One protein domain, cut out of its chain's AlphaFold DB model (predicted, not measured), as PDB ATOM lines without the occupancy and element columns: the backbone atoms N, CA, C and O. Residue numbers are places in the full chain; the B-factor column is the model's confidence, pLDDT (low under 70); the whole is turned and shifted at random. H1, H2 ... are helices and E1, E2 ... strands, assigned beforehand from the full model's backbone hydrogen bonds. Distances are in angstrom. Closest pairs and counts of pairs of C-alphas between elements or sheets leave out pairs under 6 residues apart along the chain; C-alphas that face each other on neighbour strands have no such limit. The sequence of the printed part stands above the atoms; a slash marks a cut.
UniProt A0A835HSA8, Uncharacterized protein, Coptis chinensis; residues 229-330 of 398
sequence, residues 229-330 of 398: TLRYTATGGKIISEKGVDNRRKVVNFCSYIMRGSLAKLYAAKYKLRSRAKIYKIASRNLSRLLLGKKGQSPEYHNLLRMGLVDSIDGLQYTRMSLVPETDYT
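AT A GLANCE: This is residues 229 to 330 of the 398 residues of an uncharacterized protein of Coptis chinensis (UniProt A0A835HSA8). One long helix, H1, forms the spine of a loose, flat model, with a two-stranded hairpin of E1 and E2 beside its first half and the short helix H2 folded back across its last part. Beyond H2 a long link leads out to a small helix, H3, set away from the rest, and residues 307 to 330, with no named element, run back from there past H1 toward the end where H1 begins. The printed part has 102 residues, with two named strands and three named helices in the order E1, E2, H1, H2, H3; the sheet, E1 - E2, is antiparallel. The class is mixed, helices and strands, though under half of the residues are in named elements. The whole is loose, with a radius of gyration of the C-alphas of 16.7 A, and spans 47 by 41 by 21 A.

HOW THE PARTS SIT: E1, residues 229 to 233, and E2, residues 239 to 243, form a hairpin, antiparallel at 159 degrees between their directions. N 232 and O 240 are 3.0 A apart, and N 240 and O 232 2.8 A, both within hydrogen-bond range. The C-alphas of Thr 229 and Lys 243, which face each other, are 4.4 A apart. H1, residues 248 to 270, and E1 are near each other, with 5 pairs of C-alphas within 10 A. H2, residues 276 to 282, touches H1, which touches it with residues 261 to 268 alone; the closest C-alphas of the two, those of Ala 264 and Arg 276, are 5.4 A apart. The lines of H1 and H2 are about perpendicular, at 83 degrees. H3, residues 300 to 306, touches no helix, and it is apart from E1 and E2. In H1, H2 and H3 every O i to N i+4 pair is within hydrogen-bond range.

IN THESE COORDINATES: E1 begins at C-alpha 229, (281.430, 357.813, 392.673), and is 13.3 A long; E2, residues 239 to 243, is 13.2 A long. H1 runs 32.9 A from C-alpha 248 at (278.646, 369.600, 388.564) to C-alpha 270 at (311.455, 367.360, 387.236). H2 covers residues 276 to 282. H3, residues 300 to 306, ends at C-alpha 306, (307.309, 380.254, 367.829).

THE WHOLE: The two C-alphas farthest apart, of Lys 295 and Thr 330, are 50.6 A apart. The printed part has no cut. The links E1 to E2, E2 to H1 and H1 to H2 are tight; H2 to H3, with 17 residues, is long. The mean pLDDT of the printed part is 73.0, and 34 residues are under 70, among them 242 to 248, 290 to 302 and 326 to 330.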
ATOM      1  N   THR A 229     280.534 358.213 391.585       61.25
ATOM      2  CA  THR A 229     281.430 357.813 392.673       61.25
ATOM      3  C   THR A 229     282.859 357.903 392.167       61.25
ATOM      4  O   THR A 229     283.251 357.164 391.268       61.25
ATOM      5  N   LEU A 230     283.633 358.821 392.734       68.00
ATOM      6  CA  LEU A 230     285.048 358.973 392.435       68.00
ATOM      7  C   LEU A 230     285.841 358.022 393.322       68.00
ATOM      8  O   LEU A 230     285.777 358.102 394.549       68.00
ATOM      9  N   ARG A 231     286.602 357.130 392.692       73.19
ATOM     10  CA  ARG A 231     287.568 356.263 393.367       73.19
ATOM     11  C   ARG A 231     288.968 356.733 393.008       73.19
ATOM     12  O   ARG A 231     289.303 356.792 391.829       73.19
ATOM     13  N   TYR A 232     289.763 357.092 394.007       74.56
ATOM     14  CA  TYR A 232     291.137 357.547 393.797       74.56
ATOM     15  C   TYR A 232     292.043 357.129 394.950       74.56
ATOM     16  O   TYR A 232     291.605 356.964 396.088       74.56
ATOM     17  N   THR A 233     293.330 356.987 394.655       78.19
ATOM     18  CA  THR A 233     294.352 356.686 395.658       78.19
ATOM     19  C   THR A 233     294.830 357.982 396.304       78.19
ATOM     20  O   THR A 233     295.352 358.880 395.639       78.19
ATOM     21  N   ALA A 234     294.633 358.104 397.611       72.88
ATOM     22  CA  ALA A 234     295.090 359.235 398.397       72.88
ATOM     23  C   ALA A 234     296.588 359.148 398.720       72.88
ATOM     24  O   ALA A 234     297.274 358.161 398.448       72.88
ATOM     25  N   THR A 235     297.109 360.218 399.323       67.38
ATOM     26  CA  THR A 235     298.507 360.252 399.776       67.38
ATOM     27  C   THR A 235     298.709 359.158 400.829       67.38
ATOM     28  O   THR A 235     297.954 359.112 401.795       67.38
ATOM     29  N   GLY A 236     299.689 358.273 400.619       73.56
ATOM     30  CA  GLY A 236     299.922 357.098 401.469       73.56
ATOM     31  C   GLY A 236     299.270 355.796 400.981       73.56
ATOM     32  O   GLY A 236     299.248 354.829 401.727       73.56
ATOM     33  N   GLY A 237     298.723 355.747 399.757       77.44
ATOM     34  CA  GLY A 237     298.254 354.494 399.136       77.44
ATOM     35  C   GLY A 237     296.827 354.069 399.502       77.44
ATOM     36  O   GLY A 237     296.313 353.102 398.949       77.44
ATOM     37  N   LYS A 238     296.143 354.806 400.386       79.69
ATOM     38  CA  LYS A 238     294.754 354.523 400.771       79.69
ATOM     39  C   LYS A 238     293.788 354.817 399.620       79.69
ATOM     40  O   LYS A 238     293.751 355.940 399.120       79.69
ATOM     41  N   ILE A 239     292.961 353.846 399.246       82.12
ATOM     42  CA  ILE A 239     291.881 354.042 398.271       82.12
ATOM     43  C   ILE A 239     290.734 354.797 398.956       82.12
ATOM     44  O   ILE A 239     290.200 354.345 399.969       82.12
ATOM     45  N   ILE A 240     290.357 355.954 398.414       77.06
ATOM     46  CA  ILE A 240     289.196 356.738 398.844       77.06
ATOM     47  C   ILE A 240     288.095 356.578 397.798       77.06
ATOM     48  O   ILE A 240     288.333 356.735 396.602       77.06
ATOM     49  N   SER A 241     286.885 356.269 398.265       76.88
ATOM     50  CA  SER A 241     285.668 356.246 397.455       76.88
ATOM     51  C   SER A 241     284.748 357.362 397.932       76.88
ATOM     52  O   SER A 241     284.134 357.253 398.991       76.88
ATOM     53  N   GLU A 242     284.645 358.432 397.154       68.12
ATOM     54  CA  GLU A 242     283.847 359.609 397.490       68.12
ATOM     55  C   GLU A 242     282.648 359.704 396.541       68.12
ATOM     56  O   GLU A 242     282.800 359.732 395.316       68.12
ATOM     57  N   LYS A 243     281.429 359.717 397.095       64.44
ATOM     58  CA  LYS A 243     280.218 359.949 396.299       64.44
ATOM     59  C   LYS A 243     280.234 361.402 395.831       64.44
ATOM     60  O   LYS A 243     280.265 362.314 396.652       64.44
ATOM     61  N   GLY A 244     280.217 361.605 394.518       55.91
ATOM     62  CA  GLY A 244     280.196 362.914 393.886       55.91
ATOM     63  C   GLY A 244     279.000 363.709 394.381       55.91
ATOM     64  O   GLY A 244     277.850 363.363 394.127       55.91
ATOM     65  N   VAL A 245     279.305 364.745 395.152       54.59
ATOM     66  CA  VAL A 245     278.342 365.558 395.884       54.59
ATOM     67  C   VAL A 245     277.548 366.420 394.900       54.59
ATOM     68  O   VAL A 245     278.092 367.432 394.472       54.59
ATOM     69  N   ASP A 246     276.312 366.019 394.572       57.19
ATOM     70  CA  ASP A 246     275.133 366.700 393.967       57.19
ATOM     71  C   ASP A 246     275.276 367.756 392.844       57.19
ATOM     72  O   ASP A 246     274.309 368.053 392.151       57.19
ATOM     73  N   ASN A 247     276.435 368.374 392.636       63.88
ATOM     74  CA  ASN A 247     276.611 369.583 391.849       63.88
ATOM     75  C   ASN A 247     277.824 369.421 390.924       63.88
ATOM     76  O   ASN A 247     278.953 369.243 391.394       63.88
ATOM     77  N   ARG A 248     277.603 369.560 389.608       66.19
ATOM     78  CA  ARG A 248     278.646 369.600 388.564       66.19
ATOM     79  C   ARG A 248     279.837 370.469 388.980       66.19
ATOM     80  O   ARG A 248     280.980 370.064 388.786       66.19
ATOM     81  N   ARG A 249     279.594 371.612 389.637       71.56
ATOM     82  CA  ARG A 249     280.664 372.498 390.129       71.56
ATOM     83  C   ARG A 249     281.578 371.844 391.158       71.56
ATOM     84  O   ARG A 249     282.786 372.060 391.109       71.56
ATOM     85  N   LYS A 250     281.026 371.049 392.078       70.81
ATOM     86  CA  LYS A 250     281.817 370.339 393.095       70.81
ATOM     87  C   LYS A 250     282.694 369.274 392.441       70.81
ATOM     88  O   LYS A 250     283.881 369.225 392.743       70.81
ATOM     89  N   VAL A 251     282.138 368.510 391.497       72.50
ATOM     90  CA  VAL A 251     282.874 367.480 390.744       72.50
ATOM     91  C   VAL A 251     284.007 368.100 389.922       72.50
ATOM     92  O   VAL A 251     285.155 367.689 390.060       72.50
ATOM     93  N   VAL A 252     283.724 369.138 389.128       77.50
ATOM     94  CA  VAL A 252     284.743 369.814 388.301       77.50
ATOM     95  C   VAL A 252     285.847 370.424 389.168       77.50
ATOM     96  O   VAL A 252     287.029 370.246 388.878       77.50
ATOM     97  N   ASN A 253     285.487 371.100 390.263       78.94
ATOM     98  CA  ASN A 253     286.464 371.678 391.189       78.94
ATOM     99  C   ASN A 253     287.340 370.598 391.847       78.94
ATOM    100  O   ASN A 253     288.536 370.809 392.046       78.94
ATOM    101  N   PHE A 254     286.760 369.440 392.160       77.12
ATOM    102  CA  PHE A 254     287.480 368.309 392.726       77.12
ATOM    103  C   PHE A 254     288.457 367.677 391.721       77.12
ATOM    104  O   PHE A 254     289.642 367.530 392.028       77.12
ATOM    105  N   CYS A 255     288.013 367.399 390.492       78.12
ATOM    106  CA  CYS A 255     288.885 366.905 389.422       78.12
ATOM    107  C   CYS A 255     290.026 367.893 389.125       78.12
ATOM    108  O   CYS A 255     291.190 367.494 389.061       78.12
ATOM    109  N   SER A 256     289.722 369.193 389.036       82.81
ATOM    110  CA  SER A 256     290.732 370.247 388.858       82.81
ATOM    111  C   SER A 256     291.732 370.283 390.024       82.81
ATOM    112  O   SER A 256     292.937 370.431 389.813       82.81
ATOM    113  N   TYR A 257     291.273 370.072 391.264       82.75
ATOM    114  CA  TYR A 257     292.149 369.967 392.433       82.75
ATOM    115  C   TYR A 257     293.128 368.787 392.334       82.75
ATOM    116  O   TYR A 257     294.323 368.988 392.582       82.75
ATOM    117  N   ILE A 258     292.646 367.601 391.949       81.69
ATOM    118  CA  ILE A 258     293.483 366.405 391.772       81.69
ATOM    119  C   ILE A 258     294.509 366.642 390.662       81.69
ATOM    120  O   ILE A 258     295.708 366.545 390.924       81.69
ATOM    121  N   MET A 259     294.061 367.026 389.462       83.50
ATOM    122  CA  MET A 259     294.939 367.224 388.301       83.50
ATOM    123  C   MET A 259     296.023 368.265 388.586       83.50
ATOM    124  O   MET A 259     297.213 368.004 388.408       83.50
ATOM    125  N   ARG A 260     295.640 369.419 389.145       86.06
ATOM    126  CA  ARG A 260     296.579 370.483 389.530       86.06
ATOM    127  C   ARG A 260     297.564 370.034 390.609       86.06
ATOM    128  O   ARG A 260     298.706 370.495 390.638       86.06
ATOM    129  N   GLY A 261     297.120 369.201 391.548       84.50
ATOM    130  CA  GLY A 261     297.960 368.656 392.610       84.50
ATOM    131  C   GLY A 261     298.999 367.674 392.074       84.50
ATOM    132  O   GLY A 261     300.173 367.788 392.433       84.50
ATOM    133  N   SER A 262     298.575 366.752 391.212       84.38
ATOM    134  CA  SER A 262     299.419 365.725 390.597       84.38
ATOM    135  C   SER A 262     300.437 366.324 389.631       84.38
ATOM    136  O   SER A 262     301.632 366.077 389.786       84.38
ATOM    137  N   LEU A 263     300.004 367.206 388.723       84.44
ATOM    138  CA  LEU A 263     300.899 367.893 387.785       84.44
ATOM    139  C   LEU A 263     301.943 368.743 388.517       84.44
ATOM    140  O   LEU A 263     303.124 368.700 388.187       84.44
ATOM    141  N   ALA A 264     301.554 369.446 389.585       85.25
ATOM    142  CA  ALA A 264     302.519 370.175 390.402       85.25
ATOM    143  C   ALA A 264     303.529 369.248 391.098       85.25
ATOM    144  O   ALA A 264     304.675 369.638 391.273       85.25
ATOM    145  N   LYS A 265     303.165 368.024 391.500       84.94
ATOM    146  CA  LYS A 265     304.154 367.077 392.049       84.94
ATOM    147  C   LYS A 265     305.145 366.619 390.973       84.94
ATOM    148  O   LYS A 265     306.341 366.592 391.245       84.94
ATOM    149  N   LEU A 266     304.665 366.337 389.761       83.00
ATOM    150  CA  LEU A 266     305.518 365.970 388.624       83.00
ATOM    151  C   LEU A 266     306.507 367.090 388.279       83.00
ATOM    152  O   LEU A 266     307.712 366.853 388.190       83.00
ATOM    153  N   TYR A 267     306.026 368.333 388.194       80.50
ATOM    154  CA  TYR A 267     306.890 369.496 387.997       80.50
ATOM    155  C   TYR A 267     307.894 369.686 389.144       80.50
ATOM    156  O   TYR A 267     309.040 370.059 388.903       80.50
ATOM    157  N   ALA A 268     307.504 369.400 390.390       83.88
ATOM    158  CA  ALA A 268     308.405 369.502 391.538       83.88
ATOM    159  C   ALA A 268     309.590 368.556 391.397       83.88
ATOM    160  O   ALA A 268     310.731 368.968 391.601       83.88
ATOM    161  N   ALA A 269     309.310 367.314 391.002       82.81
ATOM    162  CA  ALA A 269     310.321 366.296 390.784       82.81
ATOM    163  C   ALA A 269     311.248 366.678 389.620       82.81
ATOM    164  O   ALA A 269     312.461 366.765 389.819       82.81
ATOM    165  N   LYS A 270     310.682 367.011 388.446       82.06
ATOM    166  CA  LYS A 270     311.455 367.360 387.236       82.06
ATOM    167  C   LYS A 270     312.413 368.532 387.474       82.06
ATOM    168  O   LYS A 270     313.573 368.477 387.080       82.06
ATOM    169  N   TYR A 271     311.954 369.569 388.174       78.94
ATOM    170  CA  TYR A 271     312.738 370.787 388.411       78.94
ATOM    171  C   TYR A 271     313.428 370.827 389.786       78.94
ATOM    172  O   TYR A 271     313.991 371.858 390.160       78.94
ATOM    173  N   LYS A 272     313.421 369.718 390.542       82.81
ATOM    174  CA  LYS A 272     314.017 369.602 391.890       82.81
ATOM    175  C   LYS A 272     313.536 370.694 392.864       82.81
ATOM    176  O   LYS A 272     314.305 371.245 393.653       82.81
ATOM    177  N   LEU A 273     312.249 371.033 392.807       83.06
ATOM    178  CA  LEU A 273     311.614 372.011 393.692       83.06
ATOM    179  C   LEU A 273     311.031 371.304 394.922       83.06
ATOM    180  O   LEU A 273     310.279 370.345 394.802       83.06
ATOM    181  N   ARG A 274     311.313 371.817 396.124       81.25
ATOM    182  CA  ARG A 274     310.893 371.187 397.396       81.25
ATOM    183  C   ARG A 274     309.406 371.363 397.747       81.25
ATOM    184  O   ARG A 274     308.966 370.897 398.790       81.25
ATOM    185  N   SER A 275     308.621 372.075 396.933       84.56
ATOM    186  CA  SER A 275     307.211 372.346 397.246       84.56
ATOM    187  C   SER A 275     306.362 372.657 396.016       84.56
ATOM    188  O   SER A 275     306.754 373.439 395.150       84.56
ATOM    189  N   ARG A 276     305.123 372.144 396.027       83.38
ATOM    190  CA  ARG A 276     304.056 372.487 395.068       83.38
ATOM    191  C   ARG A 276     303.766 373.989 395.033       83.38
ATOM    192  O   ARG A 276     303.482 374.539 393.976       83.38
ATOM    193  N   ALA A 277     303.867 374.669 396.177       84.56
ATOM    194  CA  ALA A 277     303.614 376.106 396.260       84.56
ATOM    195  C   ALA A 277     304.638 376.920 395.454       84.56
ATOM    196  O   ALA A 277     304.279 377.925 394.846       84.56
ATOM    197  N   LYS A 278     305.897 376.462 395.402       84.12
ATOM    198  CA  LYS A 278     306.952 377.115 394.616       84.12
ATOM    199  C   LYS A 278     306.659 377.029 393.117       84.12
ATOM    200  O   LYS A 278     306.900 377.986 392.397       84.12
ATOM    201  N   ILE A 279     306.041 375.940 392.674       85.31
ATOM    202  CA  ILE A 279     305.631 375.746 391.277       85.31
ATOM    203  C   ILE A 279     304.489 376.672 390.920       85.31
ATOM    204  O   ILE A 279     304.581 377.350 389.912       85.31
ATOM    205  N   TYR A 280     303.463 376.787 391.763       86.00
ATOM    206  CA  TYR A 280     302.360 377.712 391.486       86.00
ATOM    207  C   TYR A 280     302.797 379.183 391.441       86.00
ATOM    208  O   TYR A 280     302.129 379.986 390.793       86.00
ATOM    209  N   LYS A 281     303.906 379.546 392.104       83.38
ATOM    210  CA  LYS A 281     304.512 380.882 391.978       83.38
ATOM    211  C   LYS A 281     305.180 381.094 390.614       83.38
ATOM    212  O   LYS A 281     305.097 382.195 390.087       83.38
ATOM    213  N   ILE A 282     305.813 380.063 390.051       78.19
ATOM    214  CA  ILE A 282     306.564 380.152 388.786       78.19
ATOM    215  C   ILE A 282     305.639 379.891 387.585       78.19
ATOM    216  O   ILE A 282     305.502 380.735 386.705       78.19
ATOM    217  N   ALA A 283     304.948 378.752 387.589       76.12
ATOM    218  CA  ALA A 283     304.093 378.261 386.510       76.12
ATOM    219  C   ALA A 283     302.661 378.819 386.528       76.12
ATOM    220  O   ALA A 283     301.850 378.360 385.736       76.12
ATOM    221  N   SER A 284     302.354 379.768 387.426       80.69
ATOM    222  CA  SER A 284     301.003 380.235 387.785       80.69
ATOM    223  C   SER A 284     300.093 379.152 388.402       80.69
ATOM    224  O   SER A 284     300.410 377.963 388.483       80.69
ATOM    225  N   ARG A 285     298.924 379.563 388.919       79.62
ATOM    226  CA  ARG A 285     297.995 378.675 389.646       79.62
ATOM    227  C   ARG A 285     297.280 377.665 388.737       79.62
ATOM    228  O   ARG A 285     296.859 376.619 389.231       79.62
ATOM    229  N   ASN A 286     297.136 377.981 387.451       82.00
ATOM    230  CA  ASN A 286     296.591 377.107 386.406       82.00
ATOM    231  C   ASN A 286     297.682 376.337 385.643       82.00
ATOM    232  O   ASN A 286     297.339 375.617 384.713       82.00
ATOM    233  N   LEU A 287     298.955 376.447 386.048       79.56
ATOM    234  CA  LEU A 287     300.091 375.779 385.397       79.56
ATOM    235  C   LEU A 287     300.253 376.159 383.913       79.56
ATOM    236  O   LEU A 287     300.813 375.386 383.147       79.56
ATOM    237  N   SER A 288     299.754 377.332 383.506       73.88
ATOM    238  CA  SER A 288     299.811 377.780 382.109       73.88
ATOM    239  C   SER A 288     301.148 378.416 381.743       73.88
ATOM    240  O   SER A 288     301.466 378.544 380.567       73.88
ATOM    241  N   ARG A 289     301.926 378.881 382.731       72.88
ATOM    242  CA  ARG A 289     303.247 379.456 382.462       72.88
ATOM    243  C   ARG A 289     304.279 378.340 382.419       72.88
ATOM    244  O   ARG A 289     304.383 377.543 383.351       72.88
ATOM    245  N   LEU A 290     305.069 378.325 381.354       65.88
ATOM    246  CA  LEU A 290     306.158 377.372 381.191       65.88
ATOM    247  C   LEU A 290     307.209 377.570 382.291       65.88
ATOM    248  O   LEU A 290     307.594 378.691 382.627       65.88
ATOM    249  N   LEU A 291     307.683 376.458 382.852       65.81
ATOM    250  CA  LEU A 291     308.819 376.465 383.766       65.81
ATOM    251  C   LEU A 291     310.102 376.556 382.938       65.81
ATOM    252  O   LEU A 291     310.420 375.639 382.180       65.81
ATOM    253  N   LEU A 292     310.837 377.659 383.096       59.53
ATOM    254  CA  LEU A 292     312.146 377.846 382.469       59.53
ATOM    255  C   LEU A 292     313.079 376.684 382.844       59.53
ATOM    256  O   LEU A 292     313.153 376.279 384.010       59.53
ATOM    257  N   GLY A 293     313.782 376.142 381.847       55.97
ATOM    258  CA  GLY A 293     314.842 375.162 382.066       55.97
ATOM    259  C   GLY A 293     315.964 375.737 382.937       55.97
ATOM    260  O   GLY A 293     316.108 376.954 383.092       55.97
ATOM    261  N   LYS A 294     316.801 374.869 383.516       51.38
ATOM    262  CA  LYS A 294     318.052 375.341 384.124       51.38
ATOM    263  C   LYS A 294     318.911 375.978 383.023       51.38
ATOM    264  O   LYS A 294     319.081 375.373 381.976       51.38
ATOM    265  N   LYS A 295     319.475 377.159 383.302       45.28
ATOM    266  CA  LYS A 295     320.357 377.943 382.410       45.28
ATOM    267  C   LYS A 295     319.694 378.641 381.208       45.28
ATOM    268  O   LYS A 295     320.347 378.819 380.192       45.28
ATOM    269  N   GLY A 296     318.430 379.063 381.297       48.47
ATOM    270  CA  GLY A 296     317.870 379.994 380.300       48.47
ATOM    271  C   GLY A 296     317.733 379.439 378.874       48.47
ATOM    272  O   GLY A 296     317.472 380.208 377.958       48.47
ATOM    273  N   GLN A 297     317.868 378.123 378.677       48.31
ATOM    274  CA  GLN A 297     317.491 377.488 377.419       48.31
ATOM    275  C   GLN A 297     315.974 377.611 377.257       48.31
ATOM    276  O   GLN A 297     315.213 377.195 378.145       48.31
ATOM    277  N   SER A 298     315.530 378.203 376.144       51.34
ATOM    278  CA  SER A 298     314.146 378.048 375.718       51.34
ATOM    279  C   SER A 298     313.924 376.550 375.497       51.34
ATOM    280  O   SER A 298     314.722 375.917 374.805       51.34
ATOM    281  N   PRO A 299     312.908 375.934 376.127       59.16
ATOM    282  CA  PRO A 299     312.568 374.552 375.822       59.16
ATOM    283  C   PRO A 299     312.378 374.426 374.308       59.16
ATOM    284  O   PRO A 299     311.805 375.332 373.708       59.16
ATOM    285  N   GLU A 300     312.822 373.334 373.696       63.03
ATOM    286  CA  GLU A 300     312.627 373.027 372.269       63.03
ATOM    287  C   GLU A 300     311.177 373.296 371.815       63.03
ATOM    288  O   GLU A 300     310.934 373.974 370.821       63.03
ATOM    289  N   TYR A 301     310.216 372.952 372.675       63.00
ATOM    290  CA  TYR A 301     308.794 373.291 372.574       63.00
ATOM    291  C   TYR A 301     308.480 374.794 372.393       63.00
ATOM    292  O   TYR A 301     307.577 375.145 371.648       63.00
ATOM    293  N   HIS A 302     309.207 375.717 373.031       66.31
ATOM    294  CA  HIS A 302     309.028 377.165 372.833       66.31
ATOM    295  C   HIS A 302     309.488 377.622 371.445       66.31
ATOM    296  O   HIS A 302     308.883 378.526 370.867       66.31
ATOM    297  N   ASN A 303     310.537 377.000 370.906       70.19
ATOM    298  CA  ASN A 303     310.964 377.266 369.536       70.19
ATOM    299  C   ASN A 303     309.934 376.694 368.553       70.19
ATOM    300  O   ASN A 303     309.529 377.401 367.635       70.19
ATOM    301  N   LEU A 304     309.418 375.488 368.813       69.31
ATOM    302  CA  LEU A 304     308.338 374.879 368.031       69.31
ATOM    303  C   LEU A 304     307.040 375.708 368.061       69.31
ATOM    304  O   LEU A 304     306.440 375.931 367.012       69.31
ATOM    305  N   LEU A 305     306.655 376.246 369.225       68.00
ATOM    306  CA  LEU A 305     305.540 377.191 369.370       68.00
ATOM    307  C   LEU A 305     305.758 378.462 368.543       68.00
ATOM    308  O   LEU A 305     304.853 378.917 367.851       68.00
ATOM    309  N   ARG A 306     306.964 379.045 368.597       71.62
ATOM    310  CA  ARG A 306     307.309 380.254 367.829       71.62
ATOM    311  C   ARG A 306     307.284 380.000 366.322       71.62
ATOM    312  O   ARG A 306     306.918 380.890 365.564       71.62
ATOM    313  N   MET A 307     307.668 378.798 365.906       75.25
ATOM    314  CA  MET A 307     307.633 378.353 364.513       75.25
ATOM    315  C   MET A 307     306.234 377.900 364.063       75.25
ATOM    316  O   MET A 307     306.074 377.526 362.905       75.25
ATOM    317  N   GLY A 308     305.226 377.923 364.947       72.38
ATOM    318  CA  GLY A 308     303.857 377.493 364.638       72.38
ATOM    319  C   GLY A 308     303.726 375.993 364.360       72.38
ATOM    320  O   GLY A 308     302.768 375.563 363.722       72.38
ATOM    321  N   LEU A 309     304.703 375.197 364.799       71.94
ATOM    322  CA  LEU A 309     304.736 373.748 364.587       71.94
ATOM    323  C   LEU A 309     303.943 372.982 365.649       71.94
ATOM    324  O   LEU A 309     303.643 371.808 365.448       71.94
ATOM    325  N   VAL A 310     303.622 373.640 366.765       62.88
ATOM    326  CA  VAL A 310     302.960 373.056 367.931       62.88
ATOM    327  C   VAL A 310     301.968 374.057 368.520       62.88
ATOM    328  O   VAL A 310     302.247 375.255 368.544       62.88
ATOM    329  N   ASP A 311     300.833 373.566 369.020       64.75
ATOM    330  CA  ASP A 311     299.808 374.385 369.671       64.75
ATOM    331  C   ASP A 311     300.162 374.694 371.131       64.75
ATOM    332  O   ASP A 311     300.755 373.881 371.852       64.75
ATOM    333  N   SER A 312     299.770 375.880 371.608       67.44
ATOM    334  CA  SER A 312     299.954 376.256 373.010       67.44
ATOM    335  C   SER A 312     299.089 375.394 373.925       67.44
ATOM    336  O   SER A 312     297.870 375.362 373.774       67.44
ATOM    337  N   ILE A 313     299.698 374.751 374.923       68.31
ATOM    338  CA  ILE A 313     298.939 374.013 375.938       68.31
ATOM    339  C   ILE A 313     298.144 374.997 376.802       68.31
ATOM    340  O   ILE A 313     298.710 375.803 377.549       68.31
ATOM    341  N   ASP A 314     296.822 374.871 376.753       71.81
ATOM    342  CA  ASP A 314     295.937 375.603 377.645       71.81
ATOM    343  C   ASP A 314     296.160 375.202 379.105       71.81
ATOM    344  O   ASP A 314     296.261 374.028 379.473       71.81
ATOM    345  N   GLY A 315     296.195 376.207 379.981       76.75
ATOM    346  CA  GLY A 315     296.245 375.974 381.419       76.75
ATOM    347  C   GLY A 315     295.019 375.215 381.922       76.75
ATOM    348  O   GLY A 315     293.939 375.252 381.330       76.75
ATOM    349  N   LEU A 316     295.152 374.595 383.095       80.12
ATOM    350  CA  LEU A 316     294.028 373.928 383.749       80.12
ATOM    351  C   LEU A 316     292.864 374.900 383.957       80.12
ATOM    352  O   LEU A 316     292.963 375.875 384.716       80.12
ATOM    353  N   GLN A 317     291.739 374.572 383.333       71.62
ATOM    354  CA  GLN A 317     290.502 375.318 383.478       71.62
ATOM    355  C   GLN A 317     289.932 375.131 384.896       71.62
ATOM    356  O   GLN A 317     290.052 374.074 385.526       71.62
ATOM    357  N   TYR A 318     289.320 376.192 385.425       79.06
ATOM    358  CA  TYR A 318     288.589 376.179 386.700       79.06
ATOM    359  C   TYR A 318     289.422 375.897 387.963       79.06
ATOM    360  O   TYR A 318     289.079 375.058 388.793       79.06
ATOM    361  N   THR A 319     290.494 376.667 388.183       74.88
ATOM    362  CA  THR A 319     291.337 376.560 389.400       74.88
ATOM    363  C   THR A 319     290.616 376.849 390.727       74.88
ATOM    364  O   THR A 319     291.180 376.613 391.804       74.88
ATOM    365  N   ARG A 320     289.405 377.412 390.667       75.25
ATOM    366  CA  ARG A 320     288.526 377.705 391.805       75.25
ATOM    367  C   ARG A 320     287.086 377.378 391.423       75.25
ATOM    368  O   ARG A 320     286.679 377.639 390.296       75.25
ATOM    369  N   MET A 321     286.292 376.942 392.400       73.56
ATOM    370  CA  MET A 321     284.878 376.597 392.209       73.56
ATOM    371  C   MET A 321     284.040 377.729 391.591       73.56
ATOM    372  O   MET A 321     283.126 377.455 390.823       73.56
ATOM    373  N   SER A 322     284.359 378.992 391.894       76.06
ATOM    374  CA  SER A 322     283.655 380.165 391.355       76.06
ATOM    375  C   SER A 322     283.815 380.344 389.847       76.06
ATOM    376  O   SER A 322     282.998 381.022 389.241       76.06
ATOM    377  N   LEU A 323     284.870 379.772 389.261       77.69
ATOM    378  CA  LEU A 323     285.128 379.837 387.825       77.69
ATOM    379  C   LEU A 323     284.350 378.766 387.060       77.69
ATOM    380  O   LEU A 323     284.252 378.861 385.844       77.69
ATOM    381  N   VAL A 324     283.821 377.741 387.744       78.19
ATOM    382  CA  VAL A 324     283.060 376.685 387.074       78.19
ATOM    383  C   VAL A 324     281.717 377.265 386.616       78.19
ATOM    384  O   VAL A 324     280.973 377.764 387.477       78.19
ATOM    385  N   PRO A 325     281.395 377.192 385.309       71.88
ATOM    386  CA  PRO A 325     280.140 377.698 384.774       71.88
ATOM    387  C   PRO A 325     278.941 376.968 385.380       71.88
ATOM    388  O   PRO A 325     279.059 375.882 385.963       71.88
ATOM    389  N   GLU A 326     277.776 377.596 385.265       65.00
ATOM    390  CA  GLU A 326     276.513 376.965 385.637       65.00
ATOM    391  C   GLU A 326     276.207 375.772 384.740       65.00
ATOM    392  O   GLU A 326     276.742 375.635 383.639       65.00
ATOM    393  N   THR A 327     275.402 374.849 385.266       62.88
ATOM    394  CA  THR A 327     274.944 373.720 384.468       62.88
ATOM    395  C   THR A 327     274.069 374.272 383.358       62.88
ATOM    396  O   THR A 327     272.994 374.798 383.624       62.88
ATOM    397  N   ASP A 328     274.550 374.150 382.130       63.66
ATOM    398  CA  ASP A 328     273.739 374.389 380.953       63.66
ATOM    399  C   ASP A 328     272.790 373.199 380.748       63.66
ATOM    400  O   ASP A 328     273.232 372.047 380.716       63.66
ATOM    401  N   TYR A 329     271.492 373.493 380.691       62.97
ATOM    402  CA  TYR A 329     270.416 372.524 380.472       62.97
ATOM    403  C   TYR A 329     269.934 372.517 379.016       62.97
ATOM    404  O   TYR A 329     268.934 371.860 378.711       62.97
ATOM    405  N   THR A 330     270.612 373.235 378.115       69.44
ATOM    406  CA  THR A 330     270.321 373.153 376.685       69.44
ATOM    407  C   THR A 330     270.468 371.702 376.205       69.44
ATOM    408  O   THR A 330     271.457 371.028 376.516       69.44
TER     409      THR A 330